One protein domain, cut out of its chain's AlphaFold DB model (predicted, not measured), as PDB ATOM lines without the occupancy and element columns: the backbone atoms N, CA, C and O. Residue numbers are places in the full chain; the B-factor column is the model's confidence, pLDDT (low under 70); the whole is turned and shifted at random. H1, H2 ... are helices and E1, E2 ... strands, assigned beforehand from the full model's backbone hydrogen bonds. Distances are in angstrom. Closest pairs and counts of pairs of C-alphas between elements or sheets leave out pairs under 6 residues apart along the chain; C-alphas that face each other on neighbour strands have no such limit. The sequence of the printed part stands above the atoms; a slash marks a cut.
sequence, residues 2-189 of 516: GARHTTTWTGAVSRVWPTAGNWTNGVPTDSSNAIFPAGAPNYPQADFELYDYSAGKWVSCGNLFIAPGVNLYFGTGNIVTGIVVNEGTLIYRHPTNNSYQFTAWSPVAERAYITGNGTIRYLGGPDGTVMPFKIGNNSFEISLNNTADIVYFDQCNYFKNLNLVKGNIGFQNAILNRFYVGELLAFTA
ATOM      1  N   GLY A   2     233.898 230.744 161.047       53.31
ATOM      2  CA  GLY A   2     233.260 229.523 160.539       53.31
ATOM      3  C   GLY A   2     233.621 229.285 159.069       53.31
ATOM      4  O   GLY A   2     233.888 230.245 158.342       53.31
ATOM      5  N   ALA A   3     233.676 228.024 158.641       68.75
ATOM      6  CA  ALA A   3     233.964 227.683 157.252       68.75
ATOM      7  C   ALA A   3     232.887 228.296 156.341       68.75
ATOM      8  O   ALA A   3     231.720 227.923 156.410       68.75
ATOM      9  N   ARG A   4     233.275 229.270 155.510       83.38
ATOM     10  CA  ARG A   4     232.393 229.842 154.487       83.38
ATOM     11  C   ARG A   4     232.142 228.782 153.417       83.38
ATOM     12  O   ARG A   4     233.092 228.187 152.905       83.38
ATOM     13  N   HIS A   5     230.880 228.565 153.056       89.75
ATOM     14  CA  HIS A   5     230.551 227.711 151.917       89.75
ATOM     15  C   HIS A   5     231.090 228.326 150.623       89.75
ATOM     16  O   HIS A   5     231.244 229.541 150.516       89.75
ATOM     17  N   THR A   6     231.423 227.479 149.653       94.94
ATOM     18  CA  THR A   6     232.097 227.886 148.417       94.94
ATOM     19  C   THR A   6     231.190 227.649 147.222       94.94
ATOM     20  O   THR A   6     230.578 226.586 147.102       94.94
ATOM     21  N   THR A   7     231.134 228.626 146.327       96.56
ATOM     22  CA  THR A   7     230.447 228.529 145.045       96.56
ATOM     23  C   THR A   7     231.421 228.853 143.916       96.56
ATOM     24  O   THR A   7     232.234 229.777 143.996       96.56
ATOM     25  N   THR A   8     231.390 228.022 142.882       97.50
ATOM     26  CA  THR A   8     232.312 228.074 141.741       97.50
ATOM     27  C   THR A   8     231.573 228.553 140.503       97.50
ATOM     28  O   THR A   8     230.503 228.019 140.190       97.50
ATOM     29  N   TRP A   9     232.159 229.529 139.815       97.44
ATOM     30  CA  TRP A   9     231.684 230.070 138.552       97.44
ATOM     31  C   TRP A   9     231.764 229.014 137.452       97.44
ATOM     32  O   TRP A   9     232.836 228.481 137.163       97.44
ATOM     33  N   THR A  10     230.632 228.731 136.822       97.06
ATOM     34  CA  THR A  10     230.526 227.860 135.648       97.06
ATOM     35  C   THR A  10     230.461 228.667 134.358       97.06
ATOM     36  O   THR A  10     230.844 228.154 133.313       97.06
ATOM     37  N   GLY A  11     229.954 229.909 134.411       94.81
ATOM     38  CA  GLY A  11     229.701 230.746 133.231       94.81
ATOM     39  C   GLY A  11     228.759 230.105 132.206       94.81
ATOM     40  O   GLY A  11     228.794 230.462 131.030       94.81
ATOM     41  N   ALA A  12     227.964 229.112 132.615       96.31
ATOM     42  CA  ALA A  12     227.213 228.257 131.700       96.31
ATOM     43  C   ALA A  12     226.051 228.978 130.995       96.31
ATOM     44  O   ALA A  12     225.665 228.583 129.900       96.31
ATOM     45  N   VAL A  13     225.494 230.022 131.614       96.19
ATOM     46  CA  VAL A  13     224.308 230.734 131.117       96.19
ATOM     47  C   VAL A  13     224.681 232.066 130.476       96.19
ATOM     48  O   VAL A  13     224.180 232.402 129.406       96.19
ATOM     49  N   SER A  14     225.526 232.859 131.130       94.81
ATOM     50  CA  SER A  14     225.852 234.221 130.697       94.81
ATOM     51  C   SER A  14     227.132 234.733 131.365       94.81
ATOM     52  O   SER A  14     227.797 234.017 132.107       94.81
ATOM     53  N   ARG A  15     227.467 236.005 131.129       92.75
ATOM     54  CA  ARG A  15     228.546 236.730 131.822       92.75
ATOM     55  C   ARG A  15     228.084 237.430 133.106       92.75
ATOM     56  O   ARG A  15     228.898 237.979 133.835       92.75
ATOM     57  N   VAL A  16     226.780 237.416 133.385       91.12
ATOM     58  CA  VAL A  16     226.145 238.209 134.444       91.12
ATOM     59  C   VAL A  16     226.284 237.494 135.785       91.12
ATOM     60  O   VAL A  16     225.720 236.411 135.977       91.12
ATOM     61  N   TRP A  17     227.022 238.096 136.721       91.25
ATOM     62  CA  TRP A  17     227.347 237.503 138.021       91.25
ATOM     63  C   TRP A  17     226.106 237.111 138.838       91.25
ATOM     64  O   TRP A  17     226.075 235.980 139.327       91.25
ATOM     65  N   PRO A  18     225.054 237.946 138.954       92.00
ATOM     66  CA  PRO A  18     223.823 237.582 139.667       92.00
ATOM     67  C   PRO A  18     223.025 236.406 139.079       92.00
ATOM     68  O   PRO A  18     222.022 235.994 139.655       92.00
ATOM     69  N   THR A  19     223.405 235.859 137.921       94.00
ATOM     70  CA  THR A  19     222.668 234.739 137.323       94.00
ATOM     71  C   THR A  19     223.001 233.451 138.074       94.00
ATOM     72  O   THR A  19     224.092 232.909 137.921       94.00
ATOM     73  N   ALA A  20     222.051 232.916 138.848       94.62
ATOM     74  CA  ALA A  20     222.254 231.700 139.646       94.62
ATOM     75  C   ALA A  20     222.755 230.497 138.826       94.62
ATOM     76  O   ALA A  20     223.585 229.737 139.311       94.62
ATOM     77  N   GLY A  21     222.325 230.362 137.565       95.69
ATOM     78  CA  GLY A  21     222.788 229.295 136.668       95.69
ATOM     79  C   GLY A  21     224.268 229.381 136.260       95.69
ATOM     80  O   GLY A  21     224.809 228.411 135.736       95.69
ATOM     81  N   ASN A  22     224.945 230.503 136.526       97.00
ATOM     82  CA  ASN A  22     226.395 230.631 136.353       97.00
ATOM     83  C   ASN A  22     227.192 230.111 137.558       97.00
ATOM     84  O   ASN A  22     228.417 230.231 137.561       97.00
ATOM     85  N   TRP A  23     226.537 229.548 138.575       97.44
ATOM     86  CA  TRP A  23     227.172 229.134 139.819       97.44
ATOM     87  C   TRP A  23     226.777 227.719 140.227       97.44
ATOM     88  O   TRP A  23     225.617 227.328 140.150       97.44
ATOM     89  N   THR A  24     227.749 226.960 140.725       96.94
ATOM     90  CA  THR A  24     227.531 225.587 141.219       96.94
ATOM     91  C   THR A  24     226.636 225.521 142.457       96.94
ATOM     92  O   THR A  24     225.824 224.609 142.555       96.94
ATOM     93  N   ASN A  25     226.752 226.486 143.378       94.06
ATOM     94  CA  ASN A  25     226.028 226.500 144.657       94.06
ATOM     95  C   ASN A  25     225.260 227.816 144.867       94.06
ATOM     96  O   ASN A  25     225.234 228.364 145.969       94.06
ATOM     97  N   GLY A  26     224.662 228.341 143.794       93.06
ATOM     98  CA  GLY A  26     223.971 229.629 143.808       93.06
ATOM     99  C   GLY A  26     224.920 230.831 143.802       93.06
ATOM    100  O   GLY A  26     226.143 230.694 143.888       93.06
ATOM    101  N   VAL A  27     224.336 232.021 143.654       93.38
ATOM    102  CA  VAL A  27     225.080 233.285 143.585       93.38
ATOM    103  C   VAL A  27     225.784 233.533 144.922       93.38
ATOM    104  O   VAL A  27     225.112 233.500 145.956       93.38
ATOM    105  N   PRO A  28     227.103 233.794 144.934       93.06
ATOM    106  CA  PRO A  28     227.800 234.099 146.167       93.06
ATOM    107  C   PRO A  28     227.238 235.356 146.839       93.06
ATOM    108  O   PRO A  28     226.819 236.306 146.178       93.06
ATOM    109  N   THR A  29     227.271 235.331 148.167       89.69
ATOM    110  CA  THR A  29     227.018 236.440 149.093       89.69
ATOM    111  C   THR A  29     228.249 236.685 149.972       89.69
ATOM    112  O   THR A  29     229.166 235.861 150.019       89.69
ATOM    113  N   ASP A  30     228.259 237.777 150.738       86.69
ATOM    114  CA  ASP A  30     229.279 238.134 151.746       86.69
ATOM    115  C   ASP A  30     229.652 237.024 152.757       86.69
ATOM    116  O   ASP A  30     230.741 237.043 153.342       86.69
ATOM    117  N   SER A  31     228.784 236.034 152.945       88.25
ATOM    118  CA  SER A  31     228.988 234.856 153.793       88.25
ATOM    119  C   SER A  31     229.583 233.636 153.068       88.25
ATOM    120  O   SER A  31     229.878 232.627 153.715       88.25
ATOM    121  N   SER A  32     229.820 233.713 151.756       92.25
ATOM    122  CA  SER A  32     230.278 232.598 150.907       92.25
ATOM    123  C   SER A  32     231.485 232.967 150.041       92.25
ATOM    124  O   SER A  32     231.669 234.121 149.671       92.25
ATOM    125  N   ASN A  33     232.329 232.000 149.698       93.31
ATOM    126  CA  ASN A  33     233.478 232.229 148.821       93.31
ATOM    127  C   ASN A  33     233.085 232.086 147.347       93.31
ATOM    128  O   ASN A  33     232.393 231.131 146.992       93.31
ATOM    129  N   ALA A  34     233.598 232.973 146.495       94.44
ATOM    130  CA  ALA A  34     233.472 232.901 145.044       94.44
ATOM    131  C   ALA A  34     234.778 232.392 144.416       94.44
ATOM    132  O   ALA A  34     235.849 232.956 144.658       94.44
ATOM    133  N   ILE A  35     234.696 231.344 143.593       96.38
ATOM    134  CA  ILE A  35     235.831 230.822 142.817       96.38
ATOM    135  C   ILE A  35     235.572 231.023 141.329       96.38
ATOM    136  O   ILE A  35     234.578 230.526 140.806       96.38
ATOM    137  N   PHE A  36     236.503 231.675 140.638       96.62
ATOM    138  CA  PHE A  36     236.572 231.722 139.181       96.62
ATOM    139  C   PHE A  36     237.646 230.746 138.695       96.62
ATOM    140  O   PHE A  36     238.831 231.095 138.711       96.62
ATOM    141  N   PRO A  37     237.269 229.517 138.292       97.25
ATOM    142  CA  PRO A  37     238.213 228.549 137.754       97.25
ATOM    143  C   PRO A  37     238.623 228.958 136.339       97.25
ATOM    144  O   PRO A  37     237.939 229.760 135.708       97.25
ATOM    145  N   ALA A  38     239.705 228.382 135.819       95.81
ATOM    146  CA  ALA A  38     240.052 228.502 134.407       95.81
ATOM    147  C   ALA A  38     239.083 227.688 133.525       95.81
ATOM    148  O   ALA A  38     238.509 226.697 133.974       95.81
ATOM    149  N   GLY A  39     238.934 228.083 132.258       93.56
ATOM    150  CA  GLY A  39     238.201 227.312 131.246       93.56
ATOM    151  C   GLY A  39     236.678 227.495 131.224       93.56
ATOM    152  O   GLY A  39     236.015 226.821 130.439       93.56
ATOM    153  N   ALA A  40     236.111 228.399 132.028       95.12
ATOM    154  CA  ALA A  40     234.694 228.742 131.912       95.12
ATOM    155  C   ALA A  40     234.441 229.554 130.621       95.12
ATOM    156  O   ALA A  40     235.264 230.397 130.253       95.12
ATOM    157  N   PRO A  41     233.312 229.340 129.922       93.75
ATOM    158  CA  PRO A  41     233.065 229.947 128.614       93.75
ATOM    159  C   PRO A  41     232.729 231.445 128.679       93.75
ATOM    160  O   PRO A  41     232.988 232.171 127.722       93.75
ATOM    161  N   ASN A  42     232.169 231.927 129.792       93.69
ATOM    162  CA  ASN A  42     231.701 233.306 129.930       93.69
ATOM    163  C   ASN A  42     232.141 233.890 131.269       93.69
ATOM    164  O   ASN A  42     231.568 233.536 132.287       93.69
ATOM    165  N   TYR A  43     233.119 234.794 131.286       93.00
ATOM    166  CA  TYR A  43     233.473 235.567 132.484       93.00
ATOM    167  C   TYR A  43     232.836 236.961 132.443       93.00
ATOM    168  O   TYR A  43     232.641 237.481 131.341       93.00
ATOM    169  N   PRO A  44     232.565 237.584 133.604       89.38
ATOM    170  CA  PRO A  44     232.208 238.998 133.679       89.38
ATOM    171  C   PRO A  44     233.270 239.900 133.022       89.38
ATOM    172  O   PRO A  44     234.464 239.822 133.334       89.38
ATOM    173  N   GLN A  45     232.824 240.753 132.101       85.88
ATOM    174  CA  GLN A  45     233.621 241.666 131.281       85.88
ATOM    175  C   GLN A  45     233.225 243.146 131.401       85.88
ATOM    176  O   GLN A  45     233.895 243.999 130.812       85.88
ATOM    177  N   ALA A  46     232.167 243.478 132.142       77.75
ATOM    178  CA  ALA A  46     231.748 244.864 132.339       77.75
ATOM    179  C   ALA A  46     231.047 245.100 133.683       77.75
ATOM    180  O   ALA A  46     230.429 244.201 134.243       77.75
ATOM    181  N   ASP A  47     231.082 246.346 134.157       71.62
ATOM    182  CA  ASP A  47     230.510 246.761 135.445       71.62
ATOM    183  C   ASP A  47     229.029 246.397 135.598       71.62
ATOM    184  O   ASP A  47     228.617 245.905 136.644       71.62
ATOM    185  N   PHE A  48     228.222 246.582 134.550       70.94
ATOM    186  CA  PHE A  48     226.787 246.272 134.594       70.94
ATOM    187  C   PHE A  48     226.500 244.777 134.807       70.94
ATOM    188  O   PHE A  48     225.412 244.417 135.248       70.94
ATOM    189  N   GLU A  49     227.467 243.898 134.534       78.56
ATOM    190  CA  GLU A  49     227.343 242.453 134.747       78.56
ATOM    191  C   GLU A  49     227.551 242.062 136.223       78.56
ATOM    192  O   GLU A  49     227.345 240.903 136.587       78.56
ATOM    193  N   LEU A  50     227.922 243.024 137.079       81.94
ATOM    194  CA  LEU A  50     228.161 242.865 138.520       81.94
ATOM    195  C   LEU A  50     227.045 243.478 139.388       81.94
ATOM    196  O   LEU A  50     227.117 243.417 140.616       81.94
ATOM    197  N   TYR A  51     226.020 244.080 138.780       82.81
ATOM    198  CA  TYR A  51     224.905 244.688 139.502       82.81
ATOM    199  C   TYR A  51     223.676 243.779 139.483       82.81
ATOM    200  O   TYR A  51     223.190 243.388 138.420       82.81
ATOM    201  N   ASP A  52     223.145 243.455 140.659       83.31
ATOM    202  CA  ASP A  52     221.865 242.766 140.779       83.31
ATOM    203  C   ASP A  52     220.730 243.796 140.770       83.31
ATOM    204  O   ASP A  52     220.350 244.352 141.804       83.31
ATOM    205  N   TYR A  53     220.175 244.042 139.581       83.19
ATOM    206  CA  TYR A  53     219.040 244.949 139.390       83.19
ATOM    207  C   TYR A  53     217.777 244.505 140.134       83.19
ATOM    208  O   TYR A  53     216.946 245.349 140.457       83.19
ATOM    209  N   SER A  54     217.628 243.208 140.423       83.25
ATOM    210  CA  SER A  54     216.459 242.700 141.147       83.25
ATOM    211  C   SER A  54     216.547 242.991 142.645       83.25
ATOM    212  O   SER A  54     215.544 243.323 143.274       83.25
ATOM    213  N   ALA A  55     217.759 242.932 143.202       81.88
ATOM    214  CA  ALA A  55     218.025 243.214 144.609       81.88
ATOM    215  C   ALA A  55     218.477 244.663 144.872       81.88
ATOM    216  O   ALA A  55     218.703 245.029 146.027       81.88
ATOM    217  N   GLY A  56     218.643 245.476 143.823       83.38
ATOM    218  CA  GLY A  56     219.089 246.868 143.920       83.38
ATOM    219  C   GLY A  56     220.479 247.026 144.542       83.38
ATOM    220  O   GLY A  56     220.764 248.054 145.162       83.38
ATOM    221  N   LYS A  57     221.344 246.011 144.427       82.62
ATOM    222  CA  LYS A  57     222.653 245.973 145.095       82.62
ATOM    223  C   LYS A  57     223.739 245.381 144.201       82.62
ATOM    224  O   LYS A  57     223.473 244.581 143.311       82.62
ATOM    225  N   TRP A  58     224.984 245.751 144.480       82.00
ATOM    226  CA  TRP A  58     226.156 245.112 143.881       82.00
ATOM    227  C   TRP A  58     226.315 243.682 144.403       82.00
ATOM    228  O   TRP A  58     225.993 243.406 145.564       82.00
ATOM    229  N   VAL A  59     226.812 242.780 143.553       83.44
ATOM    230  CA  VAL A  59     227.173 241.421 143.981       83.44
ATOM    231  C   VAL A  59     228.225 241.479 145.078       83.44
ATOM    232  O   VAL A  59     229.068 242.373 145.075       83.44
ATOM    233  N   SER A  60     228.185 240.531 146.010       86.06
ATOM    234  CA  SER A  60     229.157 240.451 147.096       86.06
ATOM    235  C   SER A  60     229.594 239.015 147.340       86.06
ATOM    236  O   SER A  60     228.852 238.068 147.110       86.06
ATOM    237  N   CYS A  61     230.817 238.841 147.814       88.50
ATOM    238  CA  CYS A  61     231.342 237.565 148.256       88.50
ATOM    239  C   CYS A  61     232.180 237.751 149.521       88.50
ATOM    240  O   CYS A  61     232.667 238.842 149.829       88.50
ATOM    241  N   GLY A  62     232.332 236.671 150.270       87.69
ATOM    242  CA  GLY A  62     233.260 236.565 151.376       87.69
ATOM    243  C   GLY A  62     234.702 236.662 150.890       87.69
ATOM    244  O   GLY A  62     235.334 237.696 151.051       87.69
ATOM    245  N   ASN A  63     235.244 235.579 150.334       88.94
ATOM    246  CA  ASN A  63     236.563 235.587 149.693       88.94
ATOM    247  C   ASN A  63     236.417 235.367 148.189       88.94
ATOM    248  O   ASN A  63     235.515 234.647 147.756       88.94
ATOM    249  N   LEU A  64     237.342 235.929 147.418       91.06
ATOM    250  CA  LEU A  64     237.384 235.813 145.966       91.06
ATOM    251  C   LEU A  64     238.669 235.109 145.530       91.06
ATOM    252  O   LEU A  64     239.762 235.556 145.869       91.06
ATOM    253  N   PHE A  65     238.538 234.044 144.745       93.94
ATOM    254  CA  PHE A  65     239.663 233.299 144.178       93.94
ATOM    255  C   PHE A  65     239.598 233.345 142.654       93.94
ATOM    256  O   PHE A  65     238.589 232.953 142.066       93.94
ATOM    257  N   ILE A  66     240.668 233.809 142.015       94.56
ATOM    258  CA  ILE A  66     240.770 233.954 140.559       94.56
ATOM    259  C   ILE A  66     241.911 233.063 140.077       94.56
ATOM    260  O   ILE A  66     243.063 233.276 140.455       94.56
ATOM    261  N   ALA A  67     241.594 232.065 139.254       96.69
ATOM    262  CA  ALA A  67     242.580 231.133 138.719       96.69
ATOM    263  C   ALA A  67     243.475 231.766 137.627       96.69
ATOM    264  O   ALA A  67     243.087 232.760 137.002       96.69
ATOM    265  N   PRO A  68     244.646 231.166 137.333       95.12
ATOM    266  CA  PRO A  68     245.481 231.576 136.207       95.12
ATOM    267  C   PRO A  68     244.721 231.605 134.877       95.12
ATOM    268  O   PRO A  68     243.907 230.729 134.590       95.12
ATOM    269  N   GLY A  69     245.002 232.616 134.050       92.06
ATOM    270  CA  GLY A  69     244.381 232.793 132.730       92.06
ATOM    271  C   GLY A  69     242.966 233.387 132.744       92.06
ATOM    272  O   GLY A  69     242.431 233.693 131.679       92.06
ATOM    273  N   VAL A  70     242.364 233.597 133.918       94.38
ATOM    274  CA  VAL A  70     241.063 234.268 134.040       94.38
ATOM    275  C   VAL A  70     241.248 235.781 133.946       94.38
ATOM    276  O   VAL A  70     242.012 236.358 134.713       94.38
ATOM    277  N   ASN A  71     240.506 236.430 133.046       90.94
ATOM    278  CA  ASN A  71     240.378 237.887 133.002       90.94
ATOM    279  C   ASN A  71     239.024 238.267 133.584       90.94
ATOM    280  O   ASN A  71     237.991 237.919 133.007       90.94
ATOM    281  N   LEU A  72     239.038 238.974 134.705       88.88
ATOM    282  CA  LEU A  72     237.824 239.333 135.414       88.88
ATOM    283  C   LEU A  72     237.769 240.847 135.579       88.88
ATOM    284  O   LEU A  72     238.682 241.457 136.141       88.88
ATOM    285  N   TYR A  73     236.715 241.445 135.030       82.06
ATOM    286  CA  TYR A  73     236.470 242.875 135.150       82.06
ATOM    287  C   TYR A  73     235.798 243.179 136.483       82.06
ATOM    288  O   TYR A  73     234.917 242.441 136.925       82.06
ATOM    289  N   PHE A  74     236.222 244.274 137.109       73.62
ATOM    290  CA  PHE A  74     235.683 244.767 138.365       73.62
ATOM    291  C   PHE A  74     235.339 246.244 138.252       73.62
ATOM    292  O   PHE A  74     236.160 247.057 137.820       73.62
ATOM    293  N   GLY A  75     234.116 246.545 138.679       63.44
ATOM    294  CA  GLY A  75     233.521 247.870 138.668       63.44
ATOM    295  C   GLY A  75     233.282 248.433 140.064       63.44
ATOM    296  O   GLY A  75     233.853 247.986 141.062       63.44
ATOM    297  N   THR A  76     232.417 249.438 140.126       59.00
ATOM    298  CA  THR A  76     232.019 250.139 141.355       59.00
ATOM    299  C   THR A  76     231.268 249.223 142.336       59.00
ATOM    300  O   THR A  76     230.450 248.427 141.897       59.00
ATOM    301  N   GLY A  77     231.482 249.365 143.654       60.28
ATOM    302  CA  GLY A  77     230.717 248.652 144.699       60.28
ATOM    303  C   GLY A  77     231.524 247.690 145.591       60.28
ATOM    304  O   GLY A  77     232.656 247.319 145.291       60.28
ATOM    305  N   ASN A  78     230.930 247.292 146.726       58.91
ATOM    306  CA  ASN A  78     231.558 246.412 147.723       58.91
ATOM    307  C   ASN A  78     231.391 244.935 147.335       58.91
ATOM    308  O   ASN A  78     230.458 244.270 147.789       58.91
ATOM    309  N   ILE A  79     232.299 244.430 146.500       68.62
ATOM    310  CA  ILE A  79     232.194 243.070 145.947       68.62
ATOM    311  C   ILE A  79     232.813 242.002 146.858       68.62
ATOM    312  O   ILE A  79     232.411 240.844 146.815       68.62
ATOM    313  N   VAL A  80     233.781 242.355 147.706       79.56
ATOM    314  CA  VAL A  80     234.513 241.378 148.528       79.56
ATOM    315  C   VAL A  80     234.639 241.884 149.960       79.56
ATOM    316  O   VAL A  80     235.117 242.995 150.177       79.56
ATOM    317  N   THR A  81     234.222 241.079 150.939       78.88
ATOM    318  CA  THR A  81     234.316 241.421 152.376       78.88
ATOM    319  C   THR A  81     235.527 240.794 153.076       78.88
ATOM    320  O   THR A  81     235.808 241.103 154.230       78.88
ATOM    321  N   GLY A  82     236.233 239.886 152.401       79.88
ATOM    322  CA  GLY A  82     237.425 239.178 152.868       79.88
ATOM    323  C   GLY A  82     238.613 239.348 151.920       79.88
ATOM    324  O   GLY A  82     238.880 240.448 151.444       79.88
ATOM    325  N   ILE A  83     239.360 238.269 151.667       83.38
ATOM    326  CA  ILE A  83     240.582 238.318 150.845       83.38
ATOM    327  C   ILE A  83     240.291 238.112 149.357       83.38
ATOM    328  O   ILE A  83     239.377 237.370 148.985       83.38
ATOM    329  N   VAL A  84     241.130 238.712 148.511       87.38
ATOM    330  CA  VAL A  84     241.187 238.412 147.076       87.38
ATOM    331  C   VAL A  84     242.488 237.671 146.794       87.38
ATOM    332  O   VAL A  84     243.567 238.226 146.984       87.38
ATOM    333  N   VAL A  85     242.402 236.428 146.332       91.06
ATOM    334  CA  VAL A  85     243.548 235.664 145.823       91.06
ATOM    335  C   VAL A  85     243.492 235.707 144.302       91.06
ATOM    336  O   VAL A  85     242.655 235.050 143.683       91.06
ATOM    337  N   ASN A  86     244.354 236.521 143.704       91.44
ATOM    338  CA  ASN A  86     244.417 236.746 142.271       91.44
ATOM    339  C   ASN A  86     245.629 236.037 141.662       91.44
ATOM    340  O   ASN A  86     246.760 236.479 141.832       91.44
ATOM    341  N   GLU A  87     245.385 234.973 140.900       94.69
ATOM    342  CA  GLU A  87     246.392 234.334 140.043       94.69
ATOM    343  C   GLU A  87     246.156 234.634 138.546       94.69
ATOM    344  O   GLU A  87     246.948 234.223 137.699       94.69
ATOM    345  N   GLY A  88     245.075 235.352 138.211       93.25
ATOM    346  CA  GLY A  88     244.696 235.753 136.854       93.25
ATOM    347  C   GLY A  88     244.958 237.239 136.573       93.25
ATOM    348  O   GLY A  88     245.961 237.799 137.015       93.25
ATOM    349  N   THR A  89     244.053 237.885 135.835       91.06
ATOM    350  CA  THR A  89     244.045 239.338 135.613       91.06
ATOM    351  C   THR A  89     242.782 239.963 136.192       91.06
ATOM    352  O   THR A  89     241.674 239.727 135.708       91.06
ATOM    353  N   LEU A  90     242.971 240.833 137.178       87.31
ATOM    354  CA  LEU A  90     241.950 241.690 137.756       87.31
ATOM    355  C   LEU A  90     241.925 243.020 136.998       87.31
ATOM    356  O   LEU A  90     242.888 243.780 137.082       87.31
ATOM    357  N   ILE A  91     240.868 243.308 136.243       84.06
ATOM    358  CA  ILE A  91     240.790 244.513 135.407       84.06
ATOM    359  C   ILE A  91     239.835 245.514 136.047       84.06
ATOM    360  O   ILE A  91     238.632 245.279 136.090       84.06
ATOM    361  N   TYR A  92     240.355 246.651 136.495       78.19
ATOM    362  CA  TYR A  92     239.532 247.774 136.930       78.19
ATOM    363  C   TYR A  92     239.348 248.756 135.774       78.19
ATOM    364  O   TYR A  92     240.334 249.266 135.227       78.19
ATOM    365  N   ARG A  93     238.097 249.039 135.400       72.06
ATOM    366  CA  ARG A  93     237.755 250.007 134.350       72.06
ATOM    367  C   ARG A  93     236.529 250.803 134.774       72.06
ATOM    368  O   ARG A  93     235.454 250.238 134.864       72.06
ATOM    369  N   HIS A  94     236.674 252.111 134.958       65.50
ATOM    370  CA  HIS A  94     235.551 252.966 135.329       65.50
ATOM    371  C   HIS A  94     234.880 253.607 134.090       65.50
ATOM    372  O   HIS A  94     235.590 254.147 133.235       65.50
ATOM    373  N   PRO A  95     233.536 253.598 133.971       53.22
ATOM    374  CA  PRO A  95     232.831 254.166 132.817       53.22
ATOM    375  C   PRO A  95     232.352 255.635 132.944       53.22
ATOM    376  O   PRO A  95     231.979 256.200 131.919       53.22
ATOM    377  N   THR A  96     232.336 256.286 134.123       54.03
ATOM    378  CA  THR A  96     231.802 257.676 134.296       54.03
ATOM    379  C   THR A  96     232.608 258.574 135.269       54.03
ATOM    380  O   THR A  96     233.716 258.232 135.649       54.03
ATOM    381  N   ASN A  97     232.124 259.763 135.654       47.44
ATOM    382  CA  ASN A  97     232.924 260.818 136.314       47.44
ATOM    383  C   ASN A  97     232.759 260.881 137.849       47.44
ATOM    384  O   ASN A  97     233.135 261.877 138.462       47.44
ATOM    385  N   ASN A  98     232.166 259.860 138.475       45.25
ATOM    386  CA  ASN A  98     231.911 259.850 139.919       45.25
ATOM    387  C   ASN A  98     232.970 259.043 140.684       45.25
ATOM    388  O   ASN A  98     233.436 258.003 140.229       45.25
ATOM    389  N   SER A  99     233.322 259.520 141.876       42.31
ATOM    390  CA  SER A  99     234.295 258.926 142.793       42.31
ATOM    391  C   SER A  99     233.736 257.686 143.499       42.31
ATOM    392  O   SER A  99     233.356 257.735 144.667       42.31
ATOM    393  N   TYR A 100     233.693 256.545 142.811       45.03
ATOM    394  CA  TYR A 100     233.331 255.277 143.447       45.03
ATOM    395  C   TYR A 100     234.565 254.430 143.742       45.03
ATOM    396  O   TYR A 100     235.272 253.944 142.858       45.03
ATOM    397  N   GLN A 101     234.809 254.266 145.037       49.69
ATOM    398  CA  GLN A 101     235.890 253.462 145.576       49.69
ATOM    399  C   GLN A 101     235.544 251.978 145.418       49.69
ATOM    400  O   GLN A 101     234.428 251.549 145.714       49.69
ATOM    401  N   PHE A 102     236.515 251.174 144.988       49.84
ATOM    402  CA  PHE A 102     236.484 249.747 145.286       49.84
ATOM    403  C   PHE A 102     236.672 249.597 146.800       49.84
ATOM    404  O   PHE A 102     237.798 249.566 147.298       49.84
ATOM    405  N   THR A 103     235.576 249.580 147.556       48.59
ATOM    406  CA  THR A 103     235.609 249.333 149.001       48.59
ATOM    407  C   THR A 103     235.455 247.845 149.243       48.59
ATOM    408  O   THR A 103     234.368 247.304 149.416       48.59
ATOM    409  N   ALA A 104     236.579 247.154 149.291       48.62
ATOM    410  CA  ALA A 104     236.612 245.866 149.944       48.62
ATOM    411  C   ALA A 104     236.745 246.142 151.457       48.62
ATOM    412  O   ALA A 104     237.829 246.335 152.017       48.62
ATOM    413  N   TRP A 105     235.580 246.376 152.066       38.09
ATOM    414  CA  TRP A 105     235.428 246.827 153.444       38.09
ATOM    415  C   TRP A 105     235.428 245.619 154.377       38.09
ATOM    416  O   TRP A 105     234.536 244.772 154.310       38.09
ATOM    417  N   SER A 106     236.427 245.559 155.255       42.84
ATOM    418  CA  SER A 106     236.390 244.717 156.443       42.84
ATOM    419  C   SER A 106     235.926 245.581 157.621       42.84
ATOM    420  O   SER A 106     236.437 246.691 157.791       42.84
ATOM    421  N   PRO A 107     234.983 245.107 158.450       40.44
ATOM    422  CA  PRO A 107     234.592 245.786 159.687       40.44
ATOM    423  C   PRO A 107     235.679 245.720 160.777       40.44
ATOM    424  O   PRO A 107     235.587 246.412 161.788       40.44
ATOM    425  N   VAL A 108     236.718 244.906 160.579       39.47
ATOM    426  CA  VAL A 108     237.959 244.935 161.363       39.47
ATOM    427  C   VAL A 108     238.921 245.872 160.631       39.47
ATOM    428  O   VAL A 108     238.906 245.888 159.409       39.47
ATOM    429  N   ALA A 109     239.762 246.638 161.327       44.47
ATOM    430  CA  ALA A 109     240.656 247.676 160.776       44.47
ATOM    431  C   ALA A 109     241.629 247.254 159.631       44.47
ATOM    432  O   ALA A 109     242.473 248.038 159.201       44.47
ATOM    433  N   GLU A 110     241.514 246.037 159.111       50.19
ATOM    434  CA  GLU A 110     242.241 245.472 157.985       50.19
ATOM    435  C   GLU A 110     241.397 245.575 156.706       50.19
ATOM    436  O   GLU A 110     240.607 244.691 156.390       50.19
ATOM    437  N   ARG A 111     241.563 246.671 155.952       55.81
ATOM    438  CA  ARG A 111     241.034 246.805 154.578       55.81
ATOM    439  C   ARG A 111     241.397 245.568 153.744       55.81
ATOM    440  O   ARG A 111     242.449 244.973 153.981       55.81
ATOM    441  N   ALA A 112     240.573 245.187 152.767       56.91
ATOM    442  CA  ALA A 112     240.823 243.944 152.045       56.91
ATOM    443  C   ALA A 112     242.207 243.885 151.390       56.91
ATOM    444  O   ALA A 112     242.737 244.870 150.862       56.91
ATOM    445  N   TYR A 113     242.757 242.679 151.428       75.88
ATOM    446  CA  TYR A 113     244.092 242.351 150.977       75.88
ATOM    447  C   TYR A 113     244.002 241.566 149.670       75.88
ATOM    448  O   TYR A 113     243.383 240.496 149.627       75.88
ATOM    449  N   ILE A 114     244.607 242.106 148.612       82.94
ATOM    450  CA  ILE A 114     244.753 241.393 147.340       82.94
ATOM    451  C   ILE A 114     246.112 240.705 147.349       82.94
ATOM    452  O   ILE A 114     247.133 241.371 147.487       82.94
ATOM    453  N   THR A 115     246.127 239.384 147.214       85.19
ATOM    454  CA  THR A 115     247.328 238.539 147.189       85.19
ATOM    455  C   THR A 115     247.344 237.649 145.944       85.19
ATOM    456  O   THR A 115     246.448 237.754 145.108       85.19
ATOM    457  N   GLY A 116     248.363 236.809 145.795       87.75
ATOM    458  CA  GLY A 116     248.581 235.949 144.630       87.75
ATOM    459  C   GLY A 116     249.581 236.527 143.630       87.75
ATOM    460  O   GLY A 116     250.125 237.606 143.856       87.75
ATOM    461  N   ASN A 117     249.872 235.791 142.555       89.19
ATOM    462  CA  ASN A 117     250.903 236.154 141.568       89.19
ATOM    463  C   ASN A 117     250.341 236.757 140.275       89.19
ATOM    464  O   ASN A 117     251.096 236.958 139.315       89.19
ATOM    465  N   GLY A 118     249.035 237.012 140.238       90.44
ATOM    466  CA  GLY A 118     248.325 237.557 139.093       90.44
ATOM    467  C   GLY A 118     248.680 239.012 138.793       90.44
ATOM    468  O   GLY A 118     249.609 239.601 139.350       90.44
ATOM    469  N   THR A 119     247.926 239.600 137.871       89.81
ATOM    470  CA  THR A 119     248.044 241.006 137.481       89.81
ATOM    471  C   THR A 119     246.806 241.772 137.906       89.81
ATOM    472  O   THR A 119     245.687 241.298 137.724       89.81
ATOM    473  N   ILE A 120     246.992 242.973 138.431       86.38
ATOM    474  CA  ILE A 120     245.930 243.964 138.562       86.38
ATOM    475  C   ILE A 120     246.186 245.017 137.491       86.38
ATOM    476  O   ILE A 120     247.253 245.631 137.472       86.38
ATOM    477  N   ARG A 121     245.224 245.205 136.590       84.94
ATOM    478  CA  ARG A 121     245.290 246.172 135.500       84.94
ATOM    479  C   ARG A 121     244.274 247.276 135.737       84.94
ATOM    480  O   ARG A 121     243.070 247.029 135.716       84.94
ATOM    481  N   TYR A 122     244.756 248.493 135.922       80.25
ATOM    482  CA  TYR A 122     243.913 249.676 136.027       80.25
ATOM    483  C   TYR A 122     243.848 250.387 134.674       80.25
ATOM    484  O   TYR A 122     244.859 250.905 134.202       80.25
ATOM    485  N   LEU A 123     242.667 250.387 134.050       76.44
ATOM    486  CA  LEU A 123     242.422 250.933 132.709       76.44
ATOM    487  C   LEU A 123     241.813 252.347 132.701       76.44
ATOM    488  O   LEU A 123     241.532 252.875 131.629       76.44
ATOM    489  N   GLY A 124     241.579 252.956 133.870       66.44
ATOM    490  CA  GLY A 124     241.134 254.348 133.981       66.44
ATOM    491  C   GLY A 124     239.939 254.591 134.909       66.44
ATOM    492  O   GLY A 124     239.190 253.673 135.253       66.44
ATOM    493  N   GLY A 125     239.791 255.868 135.273       62.06
ATOM    494  CA  GLY A 125     238.713 256.498 136.043       62.06
ATOM    495  C   GLY A 125     238.897 258.018 136.080       62.06
ATOM    496  O   GLY A 125     239.859 258.501 135.480       62.06
ATOM    497  N   PRO A 126     237.980 258.788 136.693       59.75
ATOM    498  CA  PRO A 126     238.147 260.235 136.809       59.75
ATOM    499  C   PRO A 126     239.450 260.574 137.546       59.75
ATOM    500  O   PRO A 126     239.863 259.849 138.463       59.75
ATOM    501  N   ASP A 127     240.087 261.675 137.145       62.56
ATOM    502  CA  ASP A 127     241.290 262.195 137.793       62.56
ATOM    503  C   ASP A 127     241.092 262.286 139.304       62.56
ATOM    504  O   ASP A 127     240.080 262.787 139.795       62.56
ATOM    505  N   GLY A 128     242.071 261.790 140.053       58.38
ATOM    506  CA  GLY A 128     242.021 261.813 141.505       58.38
ATOM    507  C   GLY A 128     241.322 260.621 142.156       58.38
ATOM    508  O   GLY A 128     241.058 260.658 143.359       58.38
ATOM    509  N   THR A 129     241.068 259.543 141.406       65.38
ATOM    510  CA  THR A 129     240.594 258.277 141.984       65.38
ATOM    511  C   THR A 129     241.589 257.756 143.028       65.38
ATOM    512  O   THR A 129     242.778 257.605 142.749       65.38
ATOM    513  N   VAL A 130     241.090 257.464 144.232       62.50
ATOM    514  CA  VAL A 130     241.866 256.882 145.334       62.50
ATOM    515  C   VAL A 130     241.714 255.368 145.323       62.50
ATOM    516  O   VAL A 130     240.591 254.863 145.339       62.50
ATOM    517  N   MET A 131     242.829 254.640 145.341       66.88
ATOM    518  CA  MET A 131     242.852 253.195 145.555       66.88
ATOM    519  C   MET A 131     243.015 252.885 147.052       66.88
ATOM    520  O   MET A 131     244.090 253.116 147.610       66.88
ATOM    521  N   PRO A 132     241.978 252.346 147.725       58.53
ATOM    522  CA  PRO A 132     241.996 252.180 149.176       58.53
ATOM    523  C   PRO A 132     242.585 250.843 149.661       58.53
ATOM    524  O   PRO A 132     242.526 250.588 150.863       58.53
ATOM    525  N   PHE A 133     243.090 249.975 148.778       66.81
ATOM    526  CA  PHE A 133     243.453 248.593 149.110       66.81
ATOM    527  C   PHE A 133     244.959 248.384 149.285       66.81
ATOM    528  O   PHE A 133     245.775 249.095 148.697       66.81
ATOM    529  N   LYS A 134     245.304 247.370 150.088       71.19
ATOM    530  CA  LYS A 134     246.672 246.877 150.242       71.19
ATOM    531  C   LYS A 134     246.895 245.730 149.266       71.19
ATOM    532  O   LYS A 134     246.174 244.730 149.286       71.19
ATOM    533  N   ILE A 135     247.915 245.873 148.436       74.62
ATOM    534  CA  ILE A 135     248.291 244.883 147.429       74.62
ATOM    535  C   ILE A 135     249.511 244.125 147.940       74.62
ATOM    536  O   ILE A 135     250.465 244.722 148.446       74.62
ATOM    537  N   GLY A 136     249.443 242.801 147.852       73.38
ATOM    538  CA  GLY A 136     250.514 241.869 148.152       73.38
ATOM    539  C   GLY A 136     250.841 241.016 146.932       73.38
ATOM    540  O   GLY A 136     249.945 240.503 146.272       73.38
ATOM    541  N   ASN A 137     252.135 240.879 146.642       76.69
ATOM    542  CA  ASN A 137     252.754 239.940 145.695       76.69
ATOM    543  C   ASN A 137     252.176 239.837 144.258       76.69
ATOM    544  O   ASN A 137     252.604 238.979 143.491       76.69
ATOM    545  N   ASN A 138     251.274 240.735 143.854       83.88
ATOM    546  CA  ASN A 138     250.710 240.805 142.504       83.88
ATOM    547  C   ASN A 138     251.562 241.695 141.594       83.88
ATOM    548  O   ASN A 138     252.190 242.656 142.047       83.88
ATOM    549  N   SER A 139     251.531 241.430 140.289       83.00
ATOM    550  CA  SER A 139     251.951 242.416 139.289       83.00
ATOM    551  C   SER A 139     250.899 243.518 139.179       83.00
ATOM    552  O   SER A 139     249.700 243.256 139.268       83.00
ATOM    553  N   PHE A 140     251.337 244.751 138.972       78.88
ATOM    554  CA  PHE A 140     250.463 245.906 138.852       78.88
ATOM    555  C   PHE A 140     250.761 246.672 137.575       78.88
ATOM    556  O   PHE A 140     251.897 247.061 137.301       78.88
ATOM    557  N   GLU A 141     249.716 246.874 136.790       81.62
ATOM    558  CA  GLU A 141     249.761 247.566 135.517       81.62
ATOM    559  C   GLU A 141     248.789 248.739 135.565       81.62
ATOM    560  O   GLU A 141     247.601 248.572 135.848       81.62
ATOM    561  N   ILE A 142     249.294 249.931 135.268       75.56
ATOM    562  CA  ILE A 142     248.473 251.129 135.131       75.56
ATOM    563  C   ILE A 142     248.532 251.589 133.684       75.56
ATOM    564  O   ILE A 142     249.608 251.834 133.127       75.56
ATOM    565  N   SER A 143     247.354 251.759 133.101       74.62
ATOM    566  CA  SER A 143     247.154 252.363 131.794       74.62
ATOM    567  C   SER A 143     245.952 253.304 131.864       74.62
ATOM    568  O   SER A 143     244.816 252.876 131.690       74.62
ATOM    569  N   LEU A 144     246.199 254.588 132.125       70.19
ATOM    570  CA  LEU A 144     245.170 255.636 132.170       70.19
ATOM    571  C   LEU A 144     244.813 256.179 130.780       70.19
ATOM    572  O   LEU A 144     245.479 255.894 129.778       70.19
ATOM    573  N   ASN A 145     243.767 257.005 130.725       65.44
ATOM    574  CA  ASN A 145     243.265 257.597 129.487       65.44
ATOM    575  C   ASN A 145     244.206 258.675 128.937       65.44
ATOM    576  O   ASN A 145     244.300 258.830 127.715       65.44
ATOM    577  N   ASN A 146     244.953 259.370 129.798       66.88
ATOM    578  CA  ASN A 146     246.017 260.314 129.450       66.88
ATOM    579  C   ASN A 146     247.176 260.274 130.472       66.88
ATOM    580  O   ASN A 146     247.064 259.719 131.556       66.88
ATOM    581  N   THR A 147     248.325 260.854 130.120       68.06
ATOM    582  CA  THR A 147     249.484 261.043 131.001       68.06
ATOM    583  C   THR A 147     249.338 262.217 131.965       68.06
ATOM    584  O   THR A 147     250.261 262.464 132.733       68.06
ATOM    585  N   ALA A 148     248.240 262.973 131.918       65.44
ATOM    586  CA  ALA A 148     247.904 263.961 132.944       65.44
ATOM    587  C   ALA A 148     247.247 263.286 134.157       65.44
ATOM    588  O   ALA A 148     247.555 263.657 135.289       65.44
ATOM    589  N   ASP A 149     246.445 262.252 133.900       68.69
ATOM    590  CA  ASP A 149     245.629 261.562 134.886       68.69
ATOM    591  C   ASP A 149     246.462 261.047 136.064       68.69
ATOM    592  O   ASP A 149     247.573 260.538 135.885       68.69
ATOM    593  N   ILE A 150     245.924 261.184 137.277       71.19
ATOM    594  CA  ILE A 150     246.594 260.782 138.518       71.19
ATOM    595  C   ILE A 150     245.700 259.822 139.296       71.19
ATOM    596  O   ILE A 150     244.572 260.164 139.657       71.19
ATOM    597  N   VAL A 151     246.245 258.650 139.618       73.12
ATOM    598  CA  VAL A 151     245.674 257.745 140.619       73.12
ATOM    599  C   VAL A 151     246.365 257.979 141.955       73.12
ATOM    600  O   VAL A 151     247.595 257.947 142.028       73.12
ATOM    601  N   TYR A 152     245.583 258.180 143.014       73.69
ATOM    602  CA  TYR A 152     246.094 258.342 144.370       73.69
ATOM    603  C   TYR A 152     246.066 257.033 145.156       73.69
ATOM    604  O   TYR A 152     245.124 256.250 145.048       73.69
ATOM    605  N   PHE A 153     247.074 256.821 146.000       71.88
ATOM    606  CA  PHE A 153     247.106 255.722 146.965       71.88
ATOM    607  C   PHE A 153     247.210 256.265 148.390       71.88
ATOM    608  O   PHE A 153     247.966 257.203 148.652       71.88
ATOM    609  N   ASP A 154     246.471 255.640 149.308       61.50
ATOM    610  CA  ASP A 154     246.424 256.031 150.723       61.50
ATOM    611  C   ASP A 154     247.473 255.310 151.595       61.50
ATOM    612  O   ASP A 154     247.645 255.674 152.758       61.50
ATOM    613  N   GLN A 155     248.136 254.259 151.086       65.81
ATOM    614  CA  GLN A 155     249.040 253.395 151.865       65.81
ATOM    615  C   GLN A 155     250.221 252.827 151.052       65.81
ATOM    616  O   GLN A 155     250.199 252.775 149.819       65.81
ATOM    617  N   CYS A 156     251.228 252.315 151.776       62.53
ATOM    618  CA  CYS A 156     252.329 251.508 151.240       62.53
ATOM    619  C   CYS A 156     251.813 250.220 150.572       62.53
ATOM    620  O   CYS A 156     251.224 249.363 151.236       62.53
ATOM    621  N   ASN A 157     252.109 250.049 149.283       71.81
ATOM    622  CA  ASN A 157     251.738 248.865 148.508       71.81
ATOM    623  C   ASN A 157     252.966 248.050 148.098       71.81
ATOM    624  O   ASN A 157     254.028 248.614 147.819       71.81
ATOM    625  N   TYR A 158     252.796 246.725 148.061       74.88
ATOM    626  CA  TYR A 158     253.817 245.772 147.638       74.88
ATOM    627  C   TYR A 158     253.395 245.117 146.330       74.88
ATOM    628  O   TYR A 158     252.413 244.376 146.261       74.88
ATOM    629  N   PHE A 159     254.190 245.355 145.302       79.69
ATOM    630  CA  PHE A 159     254.005 244.801 143.981       79.69
ATOM    631  C   PHE A 159     255.137 243.847 143.663       79.69
ATOM    632  O   PHE A 159     256.304 244.123 143.942       79.69
ATOM    633  N   LYS A 160     254.805 242.741 143.008       83.06
ATOM    634  CA  LYS A 160     255.808 241.933 142.323       83.06
ATOM    635  C   LYS A 160     256.432 242.762 141.209       83.06
ATOM    636  O   LYS A 160     257.636 242.978 141.216       83.06
ATOM    637  N   ASN A 161     255.586 243.290 140.327       83.06
ATOM    638  CA  ASN A 161     255.998 244.097 139.190       83.06
ATOM    639  C   ASN A 161     255.195 245.386 139.107       83.06
ATOM    640  O   ASN A 161     254.008 245.379 139.426       83.06
ATOM    641  N   LEU A 162     255.812 246.456 138.613       84.88
ATOM    642  CA  LEU A 162     255.125 247.706 138.299       84.88
ATOM    643  C   LEU A 162     255.335 248.062 136.822       84.88
ATOM    644  O   LEU A 162     256.470 248.104 136.340       84.88
ATOM    645  N   ASN A 163     254.234 248.316 136.115       85.00
ATOM    646  CA  ASN A 163     254.223 248.780 134.731       85.00
ATOM    647  C   ASN A 163     253.394 250.071 134.612       85.00
ATOM    648  O   ASN A 163     252.177 250.051 134.817       85.00
ATOM    649  N   LEU A 164     254.057 251.187 134.290       84.56
ATOM    650  CA  LEU A 164     253.419 252.477 134.008       84.56
ATOM    651  C   LEU A 164     253.383 252.682 132.493       84.56
ATOM    652  O   LEU A 164     254.292 253.279 131.909       84.56
ATOM    653  N   VAL A 165     252.319 252.192 131.860       81.38
ATOM    654  CA  VAL A 165     252.128 252.324 130.411       81.38
ATOM    655  C   VAL A 165     251.700 253.748 130.063       81.38
ATOM    656  O   VAL A 165     252.238 254.348 129.133       81.38
ATOM    657  N   LYS A 166     250.737 254.291 130.820       79.25
ATOM    658  CA  LYS A 166     250.168 255.629 130.625       79.25
ATOM    659  C   LYS A 166     249.543 256.139 131.923       79.25
ATOM    660  O   LYS A 166     248.915 255.361 132.638       79.25
ATOM    661  N   GLY A 167     249.687 257.436 132.206       80.88
ATOM    662  CA  GLY A 167     249.164 258.059 133.428       80.88
ATOM    663  C   GLY A 167     250.178 258.215 134.554       80.88
ATOM    664  O   GLY A 167     251.323 257.784 134.431       80.88
ATOM    665  N   ASN A 168     249.765 258.844 135.649       82.75
ATOM    666  CA  ASN A 168     250.614 259.126 136.800       82.75
ATOM    667  C   ASN A 168     250.079 258.467 138.065       82.75
ATOM    668  O   ASN A 168     248.884 258.207 138.217       82.75
ATOM    669  N   ILE A 169     250.986 258.286 139.014       83.31
ATOM    670  CA  ILE A 169     250.651 257.954 140.386       83.31
ATOM    671  C   ILE A 169     250.948 259.165 141.260       83.31
ATOM    672  O   ILE A 169     252.019 259.775 141.169       83.31
ATOM    673  N   GLY A 170     249.991 259.516 142.103       79.50
ATOM    674  CA  GLY A 170     250.126 260.535 143.129       79.50
ATOM    675  C   GLY A 170     249.956 259.922 144.509       79.50
ATOM    676  O   GLY A 170     249.383 258.847 144.681       79.50
ATOM    677  N   PHE A 171     250.408 260.647 145.518       74.06
ATOM    678  CA  PHE A 171     250.170 260.302 146.910       74.06
ATOM    679  C   PHE A 171     249.568 261.498 147.631       74.06
ATOM    680  O   PHE A 171     250.082 262.608 147.519       74.06
ATOM    681  N   GLN A 172     248.482 261.280 148.375       64.69
ATOM    682  CA  GLN A 172     247.824 262.367 149.112       64.69
ATOM    683  C   GLN A 172     248.596 262.774 150.375       64.69
ATOM    684  O   GLN A 172     248.405 263.873 150.883       64.69
ATOM    685  N   ASN A 173     249.493 261.914 150.877       61.44
ATOM    686  CA  ASN A 173     250.324 262.201 152.046       61.44
ATOM    687  C   ASN A 173     251.761 261.682 151.856       61.44
ATOM    688  O   ASN A 173     252.005 260.478 151.902       61.44
ATOM    689  N   ALA A 174     252.720 262.574 151.616       52.03
ATOM    690  CA  ALA A 174     254.061 262.204 151.149       52.03
ATOM    691  C   ALA A 174     254.919 261.423 152.166       52.03
ATOM    692  O   ALA A 174     255.871 260.748 151.781       52.03
ATOM    693  N   ILE A 175     254.593 261.495 153.461       48.94
ATOM    694  CA  ILE A 175     255.486 261.040 154.543       48.94
ATOM    695  C   ILE A 175     255.438 259.513 154.753       48.94
ATOM    696  O   ILE A 175     256.418 258.922 155.197       48.94
ATOM    697  N   LEU A 176     254.331 258.847 154.399       52.16
ATOM    698  CA  LEU A 176     254.106 257.411 154.664       52.16
ATOM    699  C   LEU A 176     253.964 256.556 153.396       52.16
ATOM    700  O   LEU A 176     253.607 255.381 153.476       52.16
ATOM    701  N   ASN A 177     254.235 257.129 152.225       63.31
ATOM    702  CA  ASN A 177     253.833 256.548 150.953       63.31
ATOM    703  C   ASN A 177     255.032 256.114 150.106       63.31
ATOM    704  O   ASN A 177     255.667 256.892 149.384       63.31
ATOM    705  N   ARG A 178     255.342 254.823 150.230       72.31
ATOM    706  CA  ARG A 178     256.409 254.128 149.516       72.31
ATOM    707  C   ARG A 178     255.826 252.936 148.770       72.31
ATOM    708  O   ARG A 178     255.111 252.124 149.361       72.31
ATOM    709  N   PHE A 179     256.148 252.818 147.486       78.75
ATOM    710  CA  PHE A 179     255.893 251.586 146.744       78.75
ATOM    711  C   PHE A 179     257.068 250.647 146.870       78.75
ATOM    712  O   PHE A 179     258.193 251.051 146.617       78.75
ATOM    713  N   TYR A 180     256.800 249.393 147.191       80.00
ATOM    714  CA  TYR A 180     257.795 248.339 147.096       80.00
ATOM    715  C   TYR A 180     257.505 247.539 145.841       80.00
ATOM    716  O   TYR A 180     256.406 247.011 145.683       80.00
ATOM    717  N   VAL A 181     258.476 247.471 144.942       79.06
ATOM    718  CA  VAL A 181     258.364 246.753 143.678       79.06
ATOM    719  C   VAL A 181     259.483 245.721 143.618       79.06
ATOM    720  O   VAL A 181     260.651 246.061 143.807       79.06
ATOM    721  N   GLY A 182     259.136 244.463 143.361       74.50
ATOM    722  CA  GLY A 182     260.120 243.414 143.099       74.50
ATOM    723  C   GLY A 182     260.946 243.729 141.852       74.50
ATOM    724  O   GLY A 182     262.169 243.791 141.937       74.50
ATOM    725  N   GLU A 183     260.276 243.990 140.725       75.94
ATOM    726  CA  GLU A 183     260.897 244.397 139.458       75.94
ATOM    727  C   GLU A 183     260.095 245.509 138.758       75.94
ATOM    728  O   GLU A 183     258.873 245.458 138.623       75.94
ATOM    729  N   LEU A 184     260.783 246.546 138.280       76.88
ATOM    730  CA  LEU A 184     260.160 247.587 137.464       76.88
ATOM    731  C   LEU A 184     260.290 247.208 135.985       76.88
ATOM    732  O   LEU A 184     261.397 247.211 135.451       76.88
ATOM    733  N   LEU A 185     259.171 246.881 135.335       68.00
ATOM    734  CA  LEU A 185     259.204 246.242 134.014       68.00
ATOM    735  C   LEU A 185     259.090 247.221 132.846       68.00
ATOM    736  O   LEU A 185     259.757 247.034 131.832       68.00
ATOM    737  N   ALA A 186     258.247 248.249 132.957       71.81
ATOM    738  CA  ALA A 186     258.060 249.204 131.871       71.81
ATOM    739  C   ALA A 186     257.528 250.554 132.359       71.81
ATOM    740  O   ALA A 186     256.778 250.662 133.334       71.81
ATOM    741  N   PHE A 187     257.972 251.594 131.663       82.69
ATOM    742  CA  PHE A 187     257.649 252.983 131.919       82.69
ATOM    743  C   PHE A 187     257.743 253.777 130.612       82.69
ATOM    744  O   PHE A 187     258.767 253.702 129.931       82.69
ATOM    745  N   THR A 188     256.724 254.586 130.306       80.06
ATOM    746  CA  THR A 188     256.759 255.533 129.180       80.06
ATOM    747  C   THR A 188     256.638 256.970 129.683       80.06
ATOM    748  O   THR A 188     255.631 257.347 130.277       80.06
ATOM    749  N   ALA A 189     257.648 257.808 129.439       77.12
ATOM    750  CA  ALA A 189     257.551 259.237 129.741       77.12
ATOM    751  C   ALA A 189     256.398 259.886 128.937       77.12
ATOM    752  O   ALA A 189     256.200 259.512 127.779       77.12
TER     753      ALA A 189
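What this domain is: This is residues 2 to 189 of the 516 residues of the protein "T9SS type A sorting domain-containing protein" of Sphingobacteriales bacterium (UniProt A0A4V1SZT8). A chain with little regular structure winds in stacked turns, a solenoid, with two parallel sheets as walls: E4 E6 E8 E9 E11 E13 and E1 E2 E3 E5 E7. Printed are 188 residues, mostly strand, 66 in named elements: thirteen strands, E10 and E12 a parallel pair, and H1 between E2 and E3. It is compact: radius of gyration of the C-alphas 16.3 A, spans 46 by 33 by 30 A.

How they stand to each other: In the twisted largest sheet, find neighbours E4, residues 71 to 74, and E6, residues 89 to 92: N 72 and O 89 are within hydrogen-bond range, 2.9 A. H1, residues 47 to 50, too short for O i to N i+4 pairs, only grazes it.

Where its parts are: Find C-alpha 6 at (232.097, 227.886, 148.417), where E1, residues 6 to 8, begins. E13, residues 178 to 187, bends by 99 degrees at residue 182 and ends at C-alpha 187, (257.649, 252.983, 131.919).

The domain as a whole: The printed part has no cut; 51 residues have pLDDT under 70, among them residues 94 to 112 in the long link E6 to E7.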